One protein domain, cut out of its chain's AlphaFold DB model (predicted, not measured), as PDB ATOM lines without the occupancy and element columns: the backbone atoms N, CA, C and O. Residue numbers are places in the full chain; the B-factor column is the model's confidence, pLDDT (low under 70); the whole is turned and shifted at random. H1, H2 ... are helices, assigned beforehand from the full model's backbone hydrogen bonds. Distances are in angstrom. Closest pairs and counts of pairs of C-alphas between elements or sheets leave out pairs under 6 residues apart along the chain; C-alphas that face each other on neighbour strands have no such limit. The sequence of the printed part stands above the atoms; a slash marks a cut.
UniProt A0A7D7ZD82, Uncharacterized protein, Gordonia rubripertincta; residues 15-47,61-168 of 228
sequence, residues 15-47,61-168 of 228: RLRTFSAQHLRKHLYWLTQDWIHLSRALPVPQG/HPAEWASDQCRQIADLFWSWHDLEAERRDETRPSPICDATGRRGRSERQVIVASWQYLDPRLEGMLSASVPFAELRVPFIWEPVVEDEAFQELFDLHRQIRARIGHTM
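What this domain is: This is residues 15 to 47 and 61 to 168 of the 228 residues of an uncharacterized protein of Gordonia rubripertincta (UniProt A0A7D7ZD82). H1, H2, H3 and H5 make a four-helix bundle, H1 and H3 side by side over H2 and H5; short H4 follows H3, and loop 129 to 147 reaches far out beyond it. The printed part has 141 residues, of which 82 are in five named helices, H1 to H5 in order, with no named strand; its class is all helix, and it is only just compact, close to loose, with a radius of gyration of the C-alphas of 16.9 A and spans of 51 by 42 by 23 A.

How they stand to each other: H1, residues 21 to 41, touches H2, residues 62 to 87, at Leu 38 and Ala 66, closest C-alphas 5.4 A apart. H3, residues 107 to 118, touches H2; closest C-alphas, Ala 74 and Glu 107, 5.4 A. H4, residues 122 to 128, touches H1; closest C-alphas, Ala 21 and Glu 123, 5.3 A. H5, residues 148 to 163, touches H1; closest C-alphas, Leu 31 and His 157, 5.8 A. Every O i to N i+4 pair is within hydrogen-bond range in H1 to H4, 9 of 12 in H5.

Where its parts are: H1, 29.8 A, begins at C-alpha 21 (2.824, 22.262, -1.192); H2 measures 37.8 A; H5, 23.2 A, ends at C-alpha 163 (0.570, 4.967, -21.763).

The domain as a whole: Residues 48 to 60 are not printed, a 13.9 A gap between C-alphas 47 and 61. Links H2 to H3 and H4 to H5 are long. In the model 49 printed residues have pLDDT under 70, among them 129 to 149.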
ATOM      1  N   ARG A  15      10.991  33.586  -2.056       51.94
ATOM      2  CA  ARG A  15      11.531  32.897  -3.233       51.94
ATOM      3  C   ARG A  15      10.373  32.307  -4.038       51.94
ATOM      4  O   ARG A  15       9.473  31.701  -3.453       51.94
ATOM      5  N   LEU A  16      10.402  32.465  -5.355       52.59
ATOM      6  CA  LEU A  16       9.432  31.852  -6.257       52.59
ATOM      7  C   LEU A  16       9.915  30.427  -6.545       52.59
ATOM      8  O   LEU A  16      10.803  30.221  -7.354       52.59
ATOM      9  N   ARG A  17       9.400  29.430  -5.830       55.28
ATOM     10  CA  ARG A  17       9.637  28.023  -6.196       55.28
ATOM     11  C   ARG A  17       8.849  27.686  -7.454       55.28
ATOM     12  O   ARG A  17       7.767  28.244  -7.650       55.28
ATOM     13  N   THR A  18       9.326  26.728  -8.247       57.97
ATOM     14  CA  THR A  18       8.523  26.163  -9.345       57.97
ATOM     15  C   THR A  18       7.218  25.553  -8.829       57.97
ATOM     16  O   THR A  18       6.190  25.641  -9.505       57.97
ATOM     17  N   PHE A  19       7.215  24.975  -7.617       65.50
ATOM     18  CA  PHE A  19       6.065  24.239  -7.088       65.50
ATOM     19  C   PHE A  19       5.719  24.585  -5.627       65.50
ATOM     20  O   PHE A  19       6.573  24.918  -4.807       65.50
ATOM     21  N   SER A  20       4.425  24.503  -5.294       73.50
ATOM     22  CA  SER A  20       3.885  24.731  -3.945       73.50
ATOM     23  C   SER A  20       3.489  23.419  -3.261       73.50
ATOM     24  O   SER A  20       3.252  22.410  -3.927       73.50
ATOM     25  N   ALA A  21       3.311  23.432  -1.935       75.62
ATOM     26  CA  ALA A  21       2.824  22.262  -1.192       75.62
ATOM     27  C   ALA A  21       1.467  21.760  -1.714       75.62
ATOM     28  O   ALA A  21       1.230  20.558  -1.807       75.62
ATOM     29  N   GLN A  22       0.592  22.675  -2.139       74.31
ATOM     30  CA  GLN A  22      -0.681  22.325  -2.769       74.31
ATOM     31  C   GLN A  22      -0.485  21.623  -4.121       74.31
ATOM     32  O   GLN A  22      -1.254  20.727  -4.469       74.31
ATOM     33  N   HIS A  23       0.544  22.005  -4.878       73.56
ATOM     34  CA  HIS A  23       0.872  21.367  -6.146       73.56
ATOM     35  C   HIS A  23       1.429  19.950  -5.955       73.56
ATOM     36  O   HIS A  23       1.039  19.040  -6.688       73.56
ATOM     37  N   LEU A  24       2.272  19.753  -4.938       80.44
ATOM     38  CA  LEU A  24       2.792  18.441  -4.556       80.44
ATOM     39  C   LEU A  24       1.671  17.523  -4.047       80.44
ATOM     40  O   LEU A  24       1.522  16.401  -4.528       80.44
ATOM     41  N   ARG A  25       0.797  18.038  -3.170       81.19
ATOM     42  CA  ARG A  25      -0.411  17.338  -2.693       81.19
ATOM     43  C   ARG A  25      -1.276  16.852  -3.851       81.19
ATOM     44  O   ARG A  25      -1.742  15.717  -3.858       81.19
ATOM     45  N   LYS A  26      -1.479  17.716  -4.847       80.12
ATOM     46  CA  LYS A  26      -2.258  17.403  -6.048       80.12
ATOM     47  C   LYS A  26      -1.630  16.268  -6.864       80.12
ATOM     48  O   LYS A  26      -2.364  15.408  -7.337       80.12
ATOM     49  N   HIS A  27      -0.306  16.227  -6.991       81.25
ATOM     50  CA  HIS A  27       0.385  15.149  -7.704       81.25
ATOM     51  C   HIS A  27       0.364  13.820  -6.955       81.25
ATOM     52  O   HIS A  27       0.066  12.795  -7.562       81.25
ATOM     53  N   LEU A  28       0.580  13.830  -5.639       85.62
ATOM     54  CA  LEU A  28       0.390  12.630  -4.820       85.62
ATOM     55  C   LEU A  28      -1.054  12.113  -4.951       85.62
ATOM     56  O   LEU A  28      -1.294  10.909  -5.056       85.62
ATOM     57  N   TYR A  29      -2.034  13.022  -4.992       85.62
ATOM     58  CA  TYR A  29      -3.434  12.645  -5.155       85.62
ATOM     59  C   TYR A  29      -3.659  11.986  -6.517       85.62
ATOM     60  O   TYR A  29      -4.298  10.940  -6.599       85.62
ATOM     61  N   TRP A  30      -3.094  12.555  -7.582       85.25
ATOM     62  CA  TRP A  30      -3.165  11.985  -8.923       85.25
ATOM     63  C   TRP A  30      -2.515  10.609  -9.030       85.25
ATOM     64  O   TRP A  30      -3.160   9.703  -9.544       85.25
ATOM     65  N   LEU A  31      -1.321  10.412  -8.472       88.31
ATOM     66  CA  LEU A  31      -0.683   9.093  -8.433       88.31
ATOM     67  C   LEU A  31      -1.529   8.067  -7.664       88.31
ATOM     68  O   LEU A  31      -1.632   6.911  -8.068       88.31
ATOM     69  N   THR A  32      -2.199   8.489  -6.588       88.12
ATOM     70  CA  THR A  32      -3.133   7.621  -5.852       88.12
ATOM     71  C   THR A  32      -4.333   7.233  -6.721       88.12
ATOM     72  O   THR A  32      -4.754   6.077  -6.716       88.12
ATOM     73  N   GLN A  33      -4.885   8.178  -7.491       85.06
ATOM     74  CA  GLN A  33      -5.964   7.896  -8.443       85.06
ATOM     75  C   GLN A  33      -5.503   6.965  -9.569       85.06
ATOM     76  O   GLN A  33      -6.238   6.045  -9.926       85.06
ATOM     77  N   ASP A  34      -4.286   7.152 -10.084       85.94
ATOM     78  CA  ASP A  34      -3.697   6.264 -11.087       85.94
ATOM     79  C   ASP A  34      -3.538   4.843 -10.538       85.94
ATOM     80  O   ASP A  34      -3.922   3.892 -11.212       85.94
ATOM     81  N   TRP A  35      -3.080   4.677  -9.290       90.56
ATOM     82  CA  TRP A  35      -3.024   3.367  -8.633       90.56
ATOM     83  C   TRP A  35      -4.412   2.721  -8.502       90.56
ATOM     84  O   TRP A  35      -4.579   1.543  -8.823       90.56
ATOM     85  N   ILE A  36      -5.437   3.472  -8.078       86.31
ATOM     86  CA  ILE A  36      -6.819   2.957  -7.999       86.31
ATOM     87  C   ILE A  36      -7.301   2.511  -9.383       86.31
ATOM     88  O   ILE A  36      -7.948   1.470  -9.508       86.31
ATOM     89  N   HIS A  37      -7.002   3.294 -10.417       83.38
ATOM     90  CA  HIS A  37      -7.408   2.986 -11.778       83.38
ATOM     91  C   HIS A  37      -6.686   1.745 -12.316       83.38
ATOM     92  O   HIS A  37      -7.344   0.818 -12.781       83.38
ATOM     93  N   LEU A  38      -5.360   1.681 -12.186       85.88
ATOM     94  CA  LEU A  38      -4.539   0.554 -12.626       85.88
ATOM     95  C   LEU A  38      -4.923  -0.747 -11.914       85.88
ATOM     96  O   LEU A  38      -5.159  -1.753 -12.577       85.88
ATOM     97  N   SER A  39      -5.062  -0.715 -10.585       85.00
ATOM     98  CA  SER A  39      -5.368  -1.900  -9.770       85.00
ATOM     99  C   SER A  39      -6.770  -2.472 -10.000       85.00
ATOM    100  O   SER A  39      -6.994  -3.653  -9.745       85.00
ATOM    101  N   ARG A  40      -7.725  -1.653 -10.467       81.31
ATOM    102  CA  ARG A  40      -9.121  -2.075 -10.682       81.31
ATOM    103  C   ARG A  40      -9.478  -2.308 -12.141       81.31
ATOM    104  O   ARG A  40     -10.204  -3.249 -12.435       81.31
ATOM    105  N   ALA A  41      -9.043  -1.419 -13.028       75.19
ATOM    106  CA  ALA A  41      -9.450  -1.427 -14.428       75.19
ATOM    107  C   ALA A  41      -8.484  -2.213 -15.324       75.19
ATOM    108  O   ALA A  41      -8.887  -2.584 -16.422       75.19
ATOM    109  N   LEU A  42      -7.243  -2.458 -14.870       75.50
ATOM    110  CA  LEU A  42      -6.184  -3.143 -15.627       75.50
ATOM    111  C   LEU A  42      -6.111  -2.669 -17.094       75.50
ATOM    112  O   LEU A  42      -6.265  -3.473 -18.019       75.50
ATOM    113  N   PRO A  43      -5.941  -1.353 -17.327       68.56
ATOM    114  CA  PRO A  43      -6.025  -0.791 -18.664       68.56
ATOM    115  C   PRO A  43      -4.902  -1.322 -19.558       68.56
ATOM    116  O   PRO A  43      -3.764  -1.515 -19.126       68.56
ATOM    117  N   VAL A  44      -5.221  -1.510 -20.837       66.69
ATOM    118  CA  VAL A  44      -4.235  -1.899 -21.848       66.69
ATOM    119  C   VAL A  44      -3.445  -0.657 -22.273       66.69
ATOM    120  O   VAL A  44      -4.068   0.331 -22.677       66.69
ATOM    121  N   PRO A  45      -2.101  -0.670 -22.213       65.31
ATOM    122  CA  PRO A  45      -1.308   0.468 -22.656       65.31
ATOM    123  C   PRO A  45      -1.458   0.683 -24.173       65.31
ATOM    124  O   PRO A  45      -1.290  -0.242 -24.970       65.31
ATOM    125  N   GLN A  46      -1.756   1.915 -24.582       60.09
ATOM    126  CA  GLN A  46      -1.743   2.349 -25.976       60.09
ATOM    127  C   GLN A  46      -0.292   2.486 -26.470       60.09
ATOM    128  O   GLN A  46       0.571   2.990 -25.752       60.09
ATOM    129  N   GLY A  47      -0.017   2.029 -27.699       52.59
ATOM    130  CA  GLY A  47       1.303   2.157 -28.341       52.59
ATOM    131  C   GLY A  47       2.112   0.865 -28.516       52.59
ATOM    132  O   GLY A  47       3.267   0.927 -28.921       52.59
ATOM    133  N   HIS A  61       2.000  -9.302 -20.367       59.50
ATOM    134  CA  HIS A  61       0.542  -9.201 -20.434       59.50
ATOM    135  C   HIS A  61       0.066  -7.829 -19.894       59.50
ATOM    136  O   HIS A  61       0.660  -7.322 -18.945       59.50
ATOM    137  N   PRO A  62      -1.010  -7.200 -20.416       65.25
ATOM    138  CA  PRO A  62      -1.479  -5.888 -19.935       65.25
ATOM    139  C   PRO A  62      -1.666  -5.794 -18.412       65.25
ATOM    140  O   PRO A  62      -1.380  -4.764 -17.804       65.25
ATOM    141  N   ALA A  63      -2.075  -6.900 -17.787       68.50
ATOM    142  CA  ALA A  63      -2.175  -7.007 -16.334       68.50
ATOM    143  C   ALA A  63      -0.811  -6.971 -15.617       68.50
ATOM    144  O   ALA A  63      -0.720  -6.410 -14.532       68.50
ATOM    145  N   GLU A  64       0.246  -7.526 -16.218       72.00
ATOM    146  CA  GLU A  64       1.613  -7.458 -15.684       72.00
ATOM    147  C   GLU A  64       2.124  -6.021 -15.729       72.00
ATOM    148  O   GLU A  64       2.597  -5.519 -14.717       72.00
ATOM    149  N   TRP A  65       1.916  -5.315 -16.846       81.31
ATOM    150  CA  TRP A  65       2.257  -3.895 -16.933       81.31
ATOM    151  C   TRP A  65       1.518  -3.069 -15.871       81.31
ATOM    152  O   TRP A  65       2.147  -2.304 -15.143       81.31
ATOM    153  N   ALA A  66       0.200  -3.245 -15.729       80.88
ATOM    154  CA  ALA A  66      -0.576  -2.524 -14.720       80.88
ATOM    155  C   ALA A  66      -0.117  -2.855 -13.287       80.88
ATOM    156  O   ALA A  66      -0.023  -1.955 -12.450       80.88
ATOM    157  N   SER A  67       0.220  -4.120 -13.016       82.50
ATOM    158  CA  SER A  67       0.781  -4.558 -11.735       82.50
ATOM    159  C   SER A  67       2.159  -3.946 -11.469       82.50
ATOM    160  O   SER A  67       2.420  -3.493 -10.356       82.50
ATOM    161  N   ASP A  68       3.034  -3.887 -12.472       85.69
ATOM    162  CA  ASP A  68       4.351  -3.261 -12.357       85.69
ATOM    163  C   ASP A  68       4.238  -1.764 -12.073       85.69
ATOM    164  O   ASP A  68       4.961  -1.244 -11.225       85.69
ATOM    165  N   GLN A  69       3.295  -1.076 -12.720       88.38
ATOM    166  CA  GLN A  69       3.026   0.332 -12.432       88.38
ATOM    167  C   GLN A  69       2.451   0.529 -11.021       88.38
ATOM    168  O   GLN A  69       2.869   1.448 -10.322       88.38
ATOM    169  N   CYS A  70       1.553  -0.345 -10.551       89.50
ATOM    170  CA  CYS A  70       1.056  -0.295  -9.169       89.50
ATOM    171  C   CYS A  70       2.190  -0.450  -8.150       89.50
ATOM    172  O   CYS A  70       2.252   0.300  -7.174       89.50
ATOM    173  N   ARG A  71       3.113  -1.384  -8.410       88.56
ATOM    174  CA  ARG A  71       4.326  -1.566  -7.613       88.56
ATOM    175  C   ARG A  71       5.191  -0.311  -7.622       88.56
ATOM    176  O   ARG A  71       5.550   0.163  -6.552       88.56
ATOM    177  N   GLN A  72       5.461   0.252  -8.795       90.12
ATOM    178  CA  GLN A  72       6.294   1.443  -8.934       90.12
ATOM    179  C   GLN A  72       5.715   2.651  -8.180       90.12
ATOM    180  O   GLN A  72       6.460   3.374  -7.524       90.12
ATOM    181  N   ILE A  73       4.388   2.843  -8.206       90.50
ATOM    182  CA  ILE A  73       3.722   3.891  -7.415       90.50
ATOM    183  C   ILE A  73       3.916   3.640  -5.915       90.50
ATOM    184  O   ILE A  73       4.251   4.566  -5.180       90.50
ATOM    185  N   ALA A  74       3.706   2.408  -5.442       90.88
ATOM    186  CA  ALA A  74       3.854   2.083  -4.025       90.88
ATOM    187  C   ALA A  74       5.302   2.254  -3.537       90.88
ATOM    188  O   ALA A  74       5.514   2.818  -2.464       90.88
ATOM    189  N   ASP A  75       6.278   1.819  -4.336       88.75
ATOM    190  CA  ASP A  75       7.704   1.958  -4.042       88.75
ATOM    191  C   ASP A  75       8.104   3.442  -3.966       88.75
ATOM    192  O   ASP A  75       8.799   3.840  -3.035       88.75
ATOM    193  N   LEU A  76       7.584   4.281  -4.872       90.06
ATOM    194  CA  LEU A  76       7.817   5.727  -4.863       90.06
ATOM    195  C   LEU A  76       7.169   6.419  -3.651       90.06
ATOM    196  O   LEU A  76       7.781   7.249  -2.989       90.06
ATOM    197  N   PHE A  77       5.935   6.059  -3.289       90.50
ATOM    198  CA  PHE A  77       5.309   6.570  -2.061       90.50
ATOM    199  C   PHE A  77       6.097   6.184  -0.808       90.50
ATOM    200  O   PHE A  77       6.124   6.929   0.177       90.50
ATOM    201  N   TRP A  78       6.698   4.998  -0.815       89.12
ATOM    202  CA  TRP A  78       7.511   4.526   0.289       89.12
ATOM    203  C   TRP A  78       8.870   5.215   0.350       89.12
ATOM    204  O   TRP A  78       9.258   5.621   1.440       89.12
ATOM    205  N   SER A  79       9.556   5.415  -0.779       87.44
ATOM    206  CA  SER A  79      10.849   6.114  -0.802       87.44
ATOM    207  C   SER A  79      10.726   7.525  -0.233       87.44
ATOM    208  O   SER A  79      11.506   7.905   0.632       87.44
ATOM    209  N   TRP A  80       9.685   8.270  -0.616       89.00
ATOM    210  CA  TRP A  80       9.431   9.607  -0.074       89.00
ATOM    211  C   TRP A  80       9.084   9.605   1.409       89.00
ATOM    212  O   TRP A  80       9.505  10.503   2.140       89.00
ATOM    213  N   HIS A  81       8.328   8.605   1.866       90.06
ATOM    214  CA  HIS A  81       8.092   8.422   3.292       90.06
ATOM    215  C   HIS A  81       9.416   8.169   4.028       90.06
ATOM    216  O   HIS A  81       9.658   8.792   5.058       90.06
ATOM    217  N   ASP A  82      10.241   7.240   3.543       87.06
ATOM    218  CA  ASP A  82      11.502   6.854   4.186       87.06
ATOM    219  C   ASP A  82      12.482   8.032   4.245       87.06
ATOM    220  O   ASP A  82      13.010   8.323   5.313       87.06
ATOM    221  N   LEU A  83      12.618   8.784   3.147       86.00
ATOM    222  CA  LEU A  83      13.445   9.992   3.085       86.00
ATOM    223  C   LEU A  83      13.010  11.052   4.107       86.00
ATOM    224  O   LEU A  83      13.846  11.628   4.801       86.00
ATOM    225  N   GLU A  84      11.706  11.318   4.230       88.62
ATOM    226  CA  GLU A  84      11.211  12.310   5.194       88.62
ATOM    227  C   GLU A  84      11.313  11.814   6.646       88.62
ATOM    228  O   GLU A  84      11.595  12.613   7.541       88.62
ATOM    229  N   ALA A  85      11.130  10.511   6.885       88.12
ATOM    230  CA  ALA A  85      11.314   9.905   8.203       88.12
ATOM    231  C   ALA A  85      12.785   9.937   8.641       88.12
ATOM    232  O   ALA A  85      13.072  10.319   9.773       88.12
ATOM    233  N   GLU A  86      13.713   9.615   7.738       86.94
ATOM    234  CA  GLU A  86      15.157   9.692   7.970       86.94
ATOM    235  C   GLU A  86      15.604  11.126   8.257       86.94
ATOM    236  O   GLU A  86      16.292  11.378   9.244       86.94
ATOM    237  N   ARG A  87      15.131  12.096   7.468       86.12
ATOM    238  CA  ARG A  87      15.425  13.519   7.686       86.12
ATOM    239  C   ARG A  87      14.962  14.025   9.057       86.12
ATOM    240  O   ARG A  87      15.532  14.980   9.587       86.12
ATOM    241  N   ARG A  88      13.892  13.445   9.602       87.50
ATOM    242  CA  ARG A  88      13.289  13.821  10.889       87.50
ATOM    243  C   ARG A  88      13.754  12.963  12.066       87.50
ATOM    244  O   ARG A  88      13.311  13.235  13.178       87.50
ATOM    245  N   ASP A  89      14.608  11.969  11.825       87.50
ATOM    246  CA  ASP A  89      15.026  10.974  12.820       87.50
ATOM    247  C   ASP A  89      13.824  10.259  13.485       87.50
ATOM    248  O   ASP A  89      13.810   9.943  14.673       87.50
ATOM    249  N   GLU A  90      12.752  10.039  12.712       88.06
ATOM    250  CA  GLU A  90      11.539   9.357  13.170       88.06
ATOM    251  C   GLU A  90      11.638   7.839  12.917       88.06
ATOM    252  O   GLU A  90      12.271   7.365  11.970       88.06
ATOM    253  N   THR A  91      10.971   7.035  13.756       77.38
ATOM    254  CA  THR A  91      10.953   5.576  13.577       77.38
ATOM    255  C   THR A  91      10.226   5.197  12.287       77.38
ATOM    256  O   THR A  91       9.042   5.488  12.107       77.38
ATOM    257  N   ARG A  92      10.942   4.497  11.403       70.50
ATOM    258  CA  ARG A  92      10.431   4.025  10.113       70.50
ATOM    259  C   ARG A  92       9.323   2.982  10.329       70.50
ATOM    260  O   ARG A  92       9.507   2.057  11.125       70.50
ATOM    261  N   PRO A  93       8.187   3.058   9.615       67.81
ATOM    262  CA  PRO A  93       7.261   1.937   9.536       67.81
ATOM    263  C   PRO A  93       7.952   0.727   8.897       67.81
ATOM    264  O   PRO A  93       8.969   0.857   8.216       67.81
ATOM    265  N   SER A  94       7.385  -0.467   9.073       67.69
ATOM    266  CA  SER A  94       7.944  -1.659   8.436       67.69
ATOM    267  C   SER A  94       7.979  -1.500   6.902       67.69
ATOM    268  O   SER A  94       6.963  -1.072   6.325       67.69
ATOM    269  N   PRO A  95       9.111  -1.849   6.255       66.94
ATOM    270  CA  PRO A  95       9.282  -1.749   4.809       66.94
ATOM    271  C   PRO A  95       8.298  -2.645   4.049       66.94
ATOM    272  O   PRO A  95       7.714  -3.580   4.604       66.94
ATOM    273  N   ILE A  96       8.094  -2.346   2.760       69.25
ATOM    274  CA  ILE A  96       7.182  -3.104   1.883       69.25
ATOM    275  C   ILE A  96       7.591  -4.579   1.819       69.25
ATOM    276  O   ILE A  96       6.746  -5.474   1.935       69.25
ATOM    277  N   CYS A  97       8.891  -4.813   1.659       69.31
ATOM    278  CA  CYS A  97       9.512  -6.125   1.680       69.31
ATOM    279  C   CYS A  97      10.286  -6.301   2.985       69.31
ATOM    280  O   CYS A  97      10.960  -5.377   3.438       69.31
ATOM    281  N   ASP A  98      10.196  -7.484   3.581       69.88
ATOM    282  CA  ASP A  98      11.041  -7.856   4.707       69.88
ATOM    283  C   ASP A  98      12.495  -8.100   4.262       69.88
ATOM    284  O   ASP A  98      12.820  -8.110   3.072       69.88
ATOM    285  N   ALA A  99      13.386  -8.332   5.230       68.25
ATOM    286  CA  ALA A  99      14.799  -8.623   4.973       68.25
ATOM    287  C   ALA A  99      15.032  -9.896   4.131       68.25
ATOM    288  O   ALA A  99      16.132 -10.108   3.628       68.25
ATOM    289  N   THR A 100      14.008 -10.741   3.968       72.25
ATOM    290  CA  THR A 100      14.040 -11.959   3.145       72.25
ATOM    291  C   THR A 100      13.451 -11.748   1.746       72.25
ATOM    292  O   THR A 100      13.357 -12.694   0.966       72.25
ATOM    293  N   GLY A 101      13.051 -10.515   1.416       66.88
ATOM    294  CA  GLY A 101      12.442 -10.154   0.138       66.88
ATOM    295  C   GLY A 101      10.956 -10.507   0.024       66.88
ATOM    296  O   GLY A 101      10.376 -10.340  -1.050       66.88
ATOM    297  N   ARG A 102      10.302 -10.976   1.095       69.75
ATOM    298  CA  ARG A 102       8.857 -11.242   1.087       69.75
ATOM    299  C   ARG A 102       8.095  -9.947   1.315       69.75
ATOM    300  O   ARG A 102       8.414  -9.172   2.212       69.75
ATOM    301  N   ARG A 103       7.034  -9.724   0.536       65.81
ATOM    302  CA  ARG A 103       6.137  -8.579   0.742       65.81
ATOM    303  C   ARG A 103       5.357  -8.743   2.043       65.81
ATOM    304  O   ARG A 103       4.426  -9.540   2.109       65.81
ATOM    305  N   GLY A 104       5.733  -7.967   3.055       68.12
ATOM    306  CA  GLY A 104       5.027  -7.895   4.333       68.12
ATOM    307  C   GLY A 104       3.819  -6.956   4.294       68.12
ATOM    308  O   GLY A 104       2.906  -7.094   5.106       68.12
ATOM    309  N   ARG A 105       3.783  -6.011   3.342       78.44
ATOM    310  CA  ARG A 105       2.689  -5.040   3.185       78.44
ATOM    311  C   ARG A 105       2.128  -5.042   1.770       78.44
ATOM    312  O   ARG A 105       2.862  -5.122   0.788       78.44
ATOM    313  N   SER A 106       0.810  -4.901   1.676       84.88
ATOM    314  CA  SER A 106       0.134  -4.645   0.403       84.88
ATOM    315  C   SER A 106       0.390  -3.213  -0.077       84.88
ATOM    316  O   SER A 106       0.515  -2.294   0.732       84.88
ATOM    317  N   GLU A 107       0.377  -3.001  -1.393       86.88
ATOM    318  CA  GLU A 107       0.534  -1.678  -2.026       86.88
ATOM    319  C   GLU A 107      -0.452  -0.655  -1.455       86.88
ATOM    320  O   GLU A 107      -0.078   0.465  -1.117       86.88
ATOM    321  N   ARG A 108      -1.700  -1.082  -1.222       88.94
ATOM    322  CA  ARG A 108      -2.726  -0.263  -0.567       88.94
ATOM    323  C   ARG A 108      -2.284   0.222   0.814       88.94
ATOM    324  O   ARG A 108      -2.462   1.393   1.134       88.94
ATOM    325  N   GLN A 109      -1.762  -0.674   1.653       88.25
ATOM    326  CA  GLN A 109      -1.321  -0.313   3.005       88.25
ATOM    327  C   GLN A 109      -0.141   0.655   2.974       88.25
ATOM    328  O   GLN A 109      -0.031   1.487   3.871       88.25
ATOM    329  N   VAL A 110       0.742   0.529   1.986       88.06
ATOM    330  CA  VAL A 110       1.893   1.417   1.804       88.06
ATOM    331  C   VAL A 110       1.420   2.803   1.388       88.06
ATOM    332  O   VAL A 110       1.680   3.759   2.107       88.06
ATOM    333  N   ILE A 111       0.638   2.900   0.309       89.56
ATOM    334  CA  ILE A 111       0.147   4.177  -0.227       89.56
ATOM    335  C   ILE A 111      -0.651   4.950   0.828       89.56
ATOM    336  O   ILE A 111      -0.423   6.141   1.011       89.56
ATOM    337  N   VAL A 112      -1.545   4.284   1.572       89.38
ATOM    338  CA  VAL A 112      -2.344   4.942   2.623       89.38
ATOM    339  C   VAL A 112      -1.465   5.473   3.756       89.38
ATOM    340  O   VAL A 112      -1.647   6.616   4.172       89.38
ATOM    341  N   ALA A 113      -0.512   4.676   4.246       88.56
ATOM    342  CA  ALA A 113       0.376   5.111   5.322       88.56
ATOM    343  C   ALA A 113       1.296   6.252   4.868       88.56
ATOM    344  O   ALA A 113       1.411   7.258   5.562       88.56
ATOM    345  N   SER A 114       1.886   6.125   3.676       89.75
ATOM    346  CA  SER A 114       2.705   7.166   3.058       89.75
ATOM    347  C   SER A 114       1.921   8.457   2.861       89.75
ATOM    348  O   SER A 114       2.401   9.517   3.244       89.75
ATOM    349  N   TRP A 115       0.688   8.390   2.359       89.62
ATOM    350  CA  TRP A 115      -0.171   9.566   2.220       89.62
ATOM    351  C   TRP A 115      -0.424  10.260   3.564       89.62
ATOM    352  O   TRP A 115      -0.197  11.461   3.690       89.62
ATOM    353  N   GLN A 116      -0.869   9.508   4.577       90.75
ATOM    354  CA  GLN A 116      -1.168  10.049   5.909       90.75
ATOM    355  C   GLN A 116       0.061  10.673   6.579       90.75
ATOM    356  O   GLN A 116      -0.065  11.626   7.349       90.75
ATOM    357  N   TYR A 117       1.246  10.148   6.276       90.81
ATOM    358  CA  TYR A 117       2.506  10.675   6.768       90.81
ATOM    359  C   TYR A 117       2.940  11.952   6.032       90.81
ATOM    360  O   TYR A 117       3.251  12.957   6.676       90.81
ATOM    361  N   LEU A 118       2.933  11.925   4.697       90.44
ATOM    362  CA  LEU A 118       3.483  12.979   3.843       90.44
ATOM    363  C   LEU A 118       2.576  14.212   3.753       90.44
ATOM    364  O   LEU A 118       3.076  15.330   3.830       90.44
ATOM    365  N   ASP A 119       1.256  14.038   3.631       90.25
ATOM    366  CA  ASP A 119       0.293  15.127   3.401       90.25
ATOM    367  C   ASP A 119       0.396  16.321   4.386       90.25
ATOM    368  O   ASP A 119       0.432  17.474   3.929       90.25
ATOM    369  N   PRO A 120       0.512  16.107   5.714       91.25
ATOM    370  CA  PRO A 120       0.712  17.206   6.662       91.25
ATOM    371  C   PRO A 120       2.142  17.775   6.663       91.25
ATOM    372  O   PRO A 120       2.381  18.817   7.270       91.25
ATOM    373  N   ARG A 121       3.109  17.109   6.018       90.00
ATOM    374  CA  ARG A 121       4.547  17.439   6.068       90.00
ATOM    375  C   ARG A 121       5.081  18.086   4.789       90.00
ATOM    376  O   ARG A 121       6.212  18.566   4.799       90.00
ATOM    377  N   LEU A 122       4.275  18.177   3.729       87.00
ATOM    378  CA  LEU A 122       4.698  18.677   2.412       87.00
ATOM    379  C   LEU A 122       5.348  20.068   2.453       87.00
ATOM    380  O   LEU A 122       6.310  20.316   1.731       87.00
ATOM    381  N   GLU A 123       4.853  20.976   3.299       83.56
ATOM    382  CA  GLU A 123       5.466  22.305   3.457       83.56
ATOM    383  C   GLU A 123       6.879  22.215   4.044       83.56
ATOM    384  O   GLU A 123       7.799  22.847   3.530       83.56
ATOM    385  N   GLY A 124       7.070  21.380   5.070       82.44
ATOM    386  CA  GLY A 124       8.374  21.161   5.695       82.44
ATOM    387  C   GLY A 124       9.363  20.446   4.774       82.44
ATOM    388  O   GLY A 124      10.536  20.814   4.746       82.44
ATOM    389  N   MET A 125       8.885  19.483   3.982       84.00
ATOM    390  CA  MET A 125       9.687  18.791   2.967       84.00
ATOM    391  C   MET A 125      10.239  19.772   1.935       84.00
ATOM    392  O   MET A 125      11.439  19.790   1.675       84.00
ATOM    393  N   LEU A 126       9.373  20.644   1.407       77.56
ATOM    394  CA  LEU A 126       9.781  21.701   0.491       77.56
ATOM    395  C   LEU A 126      10.813  22.616   1.161       77.56
ATOM    396  O   LEU A 126      11.858  22.906   0.581       77.56
ATOM    397  N   SER A 127      10.578  23.070   2.392       74.75
ATOM    398  CA  SER A 127      11.544  23.915   3.108       74.75
ATOM    399  C   SER A 127      12.930  23.280   3.268       74.75
ATOM    400  O   SER A 127      13.910  24.022   3.263       74.75
ATOM    401  N   ALA A 128      13.017  21.953   3.376       72.25
ATOM    402  CA  ALA A 128      14.261  21.237   3.632       72.25
ATOM    403  C   ALA A 128      15.021  20.779   2.373       72.25
ATOM    404  O   ALA A 128      16.240  20.657   2.435       72.25
ATOM    405  N   SER A 129      14.346  20.556   1.240       61.81
ATOM    406  CA  SER A 129      14.945  19.997   0.012       61.81
ATOM    407  C   SER A 129      15.968  20.899  -0.693       61.81
ATOM    408  O   SER A 129      16.582  20.475  -1.664       61.81
ATOM    409  N   VAL A 130      16.170  22.138  -0.230       55.62
ATOM    410  CA  VAL A 130      17.045  23.125  -0.880       55.62
ATOM    411  C   VAL A 130      18.021  23.720   0.143       55.62
ATOM    412  O   VAL A 130      17.651  24.657   0.865       55.62
ATOM    413  N   PRO A 131      19.280  23.244   0.208       51.91
ATOM    414  CA  PRO A 131      20.323  23.898   0.989       51.91
ATOM    415  C   PRO A 131      20.596  25.306   0.443       51.91
ATOM    416  O   PRO A 131      20.885  25.504  -0.734       51.91
ATOM    417  N   PHE A 132      20.522  26.316   1.313       45.34
ATOM    418  CA  PHE A 132      20.692  27.726   0.936       45.34
ATOM    419  C   PHE A 132      22.044  28.040   0.268       45.34
ATOM    420  O   PHE A 132      22.132  28.996  -0.498       45.34
ATOM    421  N   ALA A 133      23.075  27.241   0.549       49.88
ATOM    422  CA  ALA A 133      24.450  27.468   0.112       49.88
ATOM    423  C   ALA A 133      24.740  27.043  -1.342       49.88
ATOM    424  O   ALA A 133      25.734  27.490  -1.907       49.88
ATOM    425  N   GLU A 134      23.887  26.216  -1.957       46.72
ATOM    426  CA  GLU A 134      24.153  25.593  -3.270       46.72
ATOM    427  C   GLU A 134      23.313  26.192  -4.414       46.72
ATOM    428  O   GLU A 134      23.398  25.770  -5.566       46.72
ATOM    429  N   LEU A 135      22.527  27.230  -4.119       47.84
ATOM    430  CA  LEU A 135      21.695  27.934  -5.092       47.84
ATOM    431  C   LEU A 135      22.549  28.727  -6.093       47.84
ATOM    432  O   LEU A 135      22.988  29.846  -5.817       47.84
ATOM    433  N   ARG A 136      22.726  28.184  -7.301       46.16
ATOM    434  CA  ARG A 136      23.164  28.963  -8.466       46.16
ATOM    435  C   ARG A 136      22.001  29.811  -8.972       46.16
ATOM    436  O   ARG A 136      21.110  29.313  -9.644       46.16
ATOM    437  N   VAL A 137      22.023  31.103  -8.660       46.84
ATOM    438  CA  VAL A 137      21.140  32.103  -9.281       46.84
ATOM    439  C   VAL A 137      21.556  32.290 -10.746       46.84
ATOM    440  O   VAL A 137      22.687  32.728 -10.984       46.84
ATOM    441  N   PRO A 138      20.697  32.003 -11.741       43.41
ATOM    442  CA  PRO A 138      20.934  32.466 -13.099       43.41
ATOM    443  C   PRO A 138      20.903  33.998 -13.088       43.41
ATOM    444  O   PRO A 138      20.024  34.615 -12.491       43.41
ATOM    445  N   PHE A 139      21.889  34.617 -13.731       45.91
ATOM    446  CA  PHE A 139      22.190  36.051 -13.659       45.91
ATOM    447  C   PHE A 139      21.096  36.980 -14.246       45.91
ATOM    448  O   PHE A 139      21.316  38.182 -14.355       45.91
ATOM    449  N   ILE A 140      19.928  36.479 -14.675       47.28
ATOM    450  CA  ILE A 140      18.999  37.254 -15.512       47.28
ATOM    451  C   ILE A 140      17.530  36.884 -15.189       47.28
ATOM    452  O   ILE A 140      16.985  35.960 -15.773       47.28
ATOM    453  N   TRP A 141      16.930  37.647 -14.260       47.78
ATOM    454  CA  TRP A 141      15.506  37.744 -13.855       47.78
ATOM    455  C   TRP A 141      14.809  36.471 -13.305       47.78
ATOM    456  O   TRP A 141      14.617  35.486 -13.997       47.78
ATOM    457  N   GLU A 142      14.347  36.582 -12.051       48.12
ATOM    458  CA  GLU A 142      13.632  35.600 -11.203       48.12
ATOM    459  C   GLU A 142      14.462  34.431 -10.615       48.12
ATOM    460  O   GLU A 142      14.835  33.496 -11.319       48.12
ATOM    461  N   PRO A 143      14.721  34.428  -9.285       49.03
ATOM    462  CA  PRO A 143      15.372  33.315  -8.599       49.03
ATOM    463  C   PRO A 143      14.367  32.172  -8.415       49.03
ATOM    464  O   PRO A 143      13.776  32.010  -7.341       49.03
ATOM    465  N   VAL A 144      14.148  31.412  -9.486       51.75
ATOM    466  CA  VAL A 144      13.357  30.188  -9.439       51.75
ATOM    467  C   VAL A 144      14.247  29.042  -8.980       51.75
ATOM    468  O   VAL A 144      15.292  28.780  -9.565       51.75
ATOM    469  N   VAL A 145      13.850  28.384  -7.893       55.06
ATOM    470  CA  VAL A 145      14.529  27.176  -7.417       55.06
ATOM    471  C   VAL A 145      13.951  25.975  -8.155       55.06
ATOM    472  O   VAL A 145      12.741  25.750  -8.089       55.06
ATOM    473  N   GLU A 146      14.801  25.224  -8.850       53.19
ATOM    474  CA  GLU A 146      14.431  23.958  -9.481       53.19
ATOM    475  C   GLU A 146      14.477  22.844  -8.431       53.19
ATOM    476  O   GLU A 146      15.540  22.433  -7.971       53.19
ATOM    477  N   ASP A 147      13.306  22.381  -7.996       62.06
ATOM    478  CA  ASP A 147      13.191  21.275  -7.047       62.06
ATOM    479  C   ASP A 147      13.298  19.914  -7.783       62.06
ATOM    480  O   ASP A 147      12.324  19.158  -7.851       62.06
ATOM    481  N   GLU A 148      14.478  19.610  -8.351       64.62
ATOM    482  CA  GLU A 148      14.751  18.382  -9.136       64.62
ATOM    483  C   GLU A 148      14.345  17.098  -8.401       64.62
ATOM    484  O   GLU A 148      13.864  16.150  -9.020       64.62
ATOM    485  N   ALA A 149      14.470  17.090  -7.068       68.44
ATOM    486  CA  ALA A 149      14.144  15.940  -6.235       68.44
ATOM    487  C   ALA A 149      12.718  15.421  -6.484       68.44
ATOM    488  O   ALA A 149      12.530  14.217  -6.560       68.44
ATOM    489  N   PHE A 150      11.721  16.293  -6.682       74.25
ATOM    490  CA  PHE A 150      10.321  15.873  -6.863       74.25
ATOM    491  C   PHE A 150       9.958  15.507  -8.308       74.25
ATOM    492  O   PHE A 150       8.825  15.086  -8.560       74.25
ATOM    493  N   GLN A 151      10.881  15.658  -9.263       77.38
ATOM    494  CA  GLN A 151      10.595  15.462 -10.684       77.38
ATOM    495  C   GLN A 151      10.132  14.029 -10.989       77.38
ATOM    496  O   GLN A 151       9.223  13.834 -11.797       77.38
ATOM    497  N   GLU A 152      10.654  13.037 -10.264       80.44
ATOM    498  CA  GLU A 152      10.253  11.630 -10.390       80.44
ATOM    499  C   GLU A 152       8.758  11.380 -10.104       80.44
ATOM    500  O   GLU A 152       8.133  10.557 -10.778       80.44
ATOM    501  N   LEU A 153       8.141  12.129  -9.175       81.62
ATOM    502  CA  LEU A 153       6.699  12.042  -8.895       81.62
ATOM    503  C   LEU A 153       5.881  12.505 -10.103       81.62
ATOM    504  O   LEU A 153       4.847  11.921 -10.441       81.62
ATOM    505  N   PHE A 154       6.334  13.576 -10.751       81.62
ATOM    506  CA  PHE A 154       5.650  14.172 -11.894       81.62
ATOM    507  C   PHE A 154       5.806  13.311 -13.144       81.62
ATOM    508  O   PHE A 154       4.838  13.106 -13.885       81.62
ATOM    509  N   ASP A 155       7.008  12.785 -13.358       81.56
ATOM    510  CA  ASP A 155       7.330  11.969 -14.518       81.56
ATOM    511  C   ASP A 155       6.589  10.635 -14.489       81.56
ATOM    512  O   ASP A 155       6.024  10.252 -15.515       81.56
ATOM    513  N   LEU A 156       6.481   9.981 -13.324       85.12
ATOM    514  CA  LEU A 156       5.722   8.734 -13.203       85.12
ATOM    515  C   LEU A 156       4.243   8.938 -13.563       85.12
ATOM    516  O   LEU A 156       3.692   8.199 -14.382       85.12
ATOM    517  N   HIS A 157       3.605   9.980 -13.017       84.38
ATOM    518  CA  HIS A 157       2.220  10.315 -13.356       84.38
ATOM    519  C   HIS A 157       2.059  10.560 -14.865       84.38
ATOM    520  O   HIS A 157       1.179   9.988 -15.516       84.38
ATOM    521  N   ARG A 158       2.937  11.384 -15.451       79.44
ATOM    522  CA  ARG A 158       2.908  11.697 -16.886       79.44
ATOM    523  C   ARG A 158       3.086  10.438 -17.735       79.44
ATOM    524  O   ARG A 158       2.356  10.267 -18.709       79.44
ATOM    525  N   GLN A 159       4.017   9.561 -17.367       82.50
ATOM    526  CA  GLN A 159       4.311   8.316 -18.072       82.50
ATOM    527  C   GLN A 159       3.107   7.367 -18.073       82.50
ATOM    528  O   GLN A 159       2.726   6.863 -19.134       82.50
ATOM    529  N   ILE A 160       2.474   7.164 -16.914       82.88
ATOM    530  CA  ILE A 160       1.278   6.322 -16.777       82.88
ATOM    531  C   ILE A 160       0.140   6.882 -17.635       82.88
ATOM    532  O   ILE A 160      -0.458   6.166 -18.441       82.88
ATOM    533  N   ARG A 161      -0.133   8.188 -17.528       80.25
ATOM    534  CA  ARG A 161      -1.191   8.854 -18.306       80.25
ATOM    535  C   ARG A 161      -0.925   8.800 -19.808       80.25
ATOM    536  O   ARG A 161      -1.872   8.611 -20.572       80.25
ATOM    537  N   ALA A 162       0.331   8.932 -20.226       70.44
ATOM    538  CA  ALA A 162       0.717   8.797 -21.625       70.44
ATOM    539  C   ALA A 162       0.423   7.397 -22.163       70.44
ATOM    540  O   ALA A 162      -0.202   7.247 -23.212       70.44
ATOM    541  N   ARG A 163       0.784   6.369 -21.392       72.88
ATOM    542  CA  ARG A 163       0.570   4.967 -21.763       72.88
ATOM    543  C   ARG A 163      -0.898   4.558 -21.780       72.88
ATOM    544  O   ARG A 163      -1.272   3.757 -22.618       72.88
ATOM    545  N   ILE A 164      -1.752   5.105 -20.918       72.31
ATOM    546  CA  ILE A 164      -3.189   4.750 -20.885       72.31
ATOM    547  C   ILE A 164      -3.989   5.499 -21.983       72.31
ATOM    548  O   ILE A 164      -5.203   5.350 -22.093       72.31
ATOM    549  N   GLY A 165      -3.340   6.306 -22.838       59.84
ATOM    550  CA  GLY A 165      -4.038   7.128 -23.845       59.84
ATOM    551  C   GLY A 165      -4.770   8.323 -23.234       59.84
ATOM    552  O   GLY A 165      -5.711   8.890 -23.787       59.84
ATOM    553  N   HIS A 166      -4.356   8.687 -22.030       61.41
ATOM    554  CA  HIS A 166      -5.004   9.642 -21.158       61.41
ATOM    555  C   HIS A 166      -4.354  11.039 -21.242       61.41
ATOM    556  O   HIS A 166      -4.908  12.011 -20.720       61.41
ATOM    557  N   THR A 167      -3.227  11.159 -21.948       54.94
ATOM    558  CA  THR A 167      -2.780  12.388 -22.620       54.94
ATOM    559  C   THR A 167      -3.396  12.437 -24.014       54.94
ATOM    560  O   THR A 167      -2.739  12.193 -25.023       54.94
ATOM    561  N   MET A 168      -4.695  12.725 -24.069       55.44
ATOM    562  CA  MET A 168      -5.320  13.128 -25.325       55.44
ATOM    563  C   MET A 168      -4.610  14.401 -25.816       55.44
ATOM    564  O   MET A 168      -4.420  15.308 -24.996       55.44
TER     565      MET A 168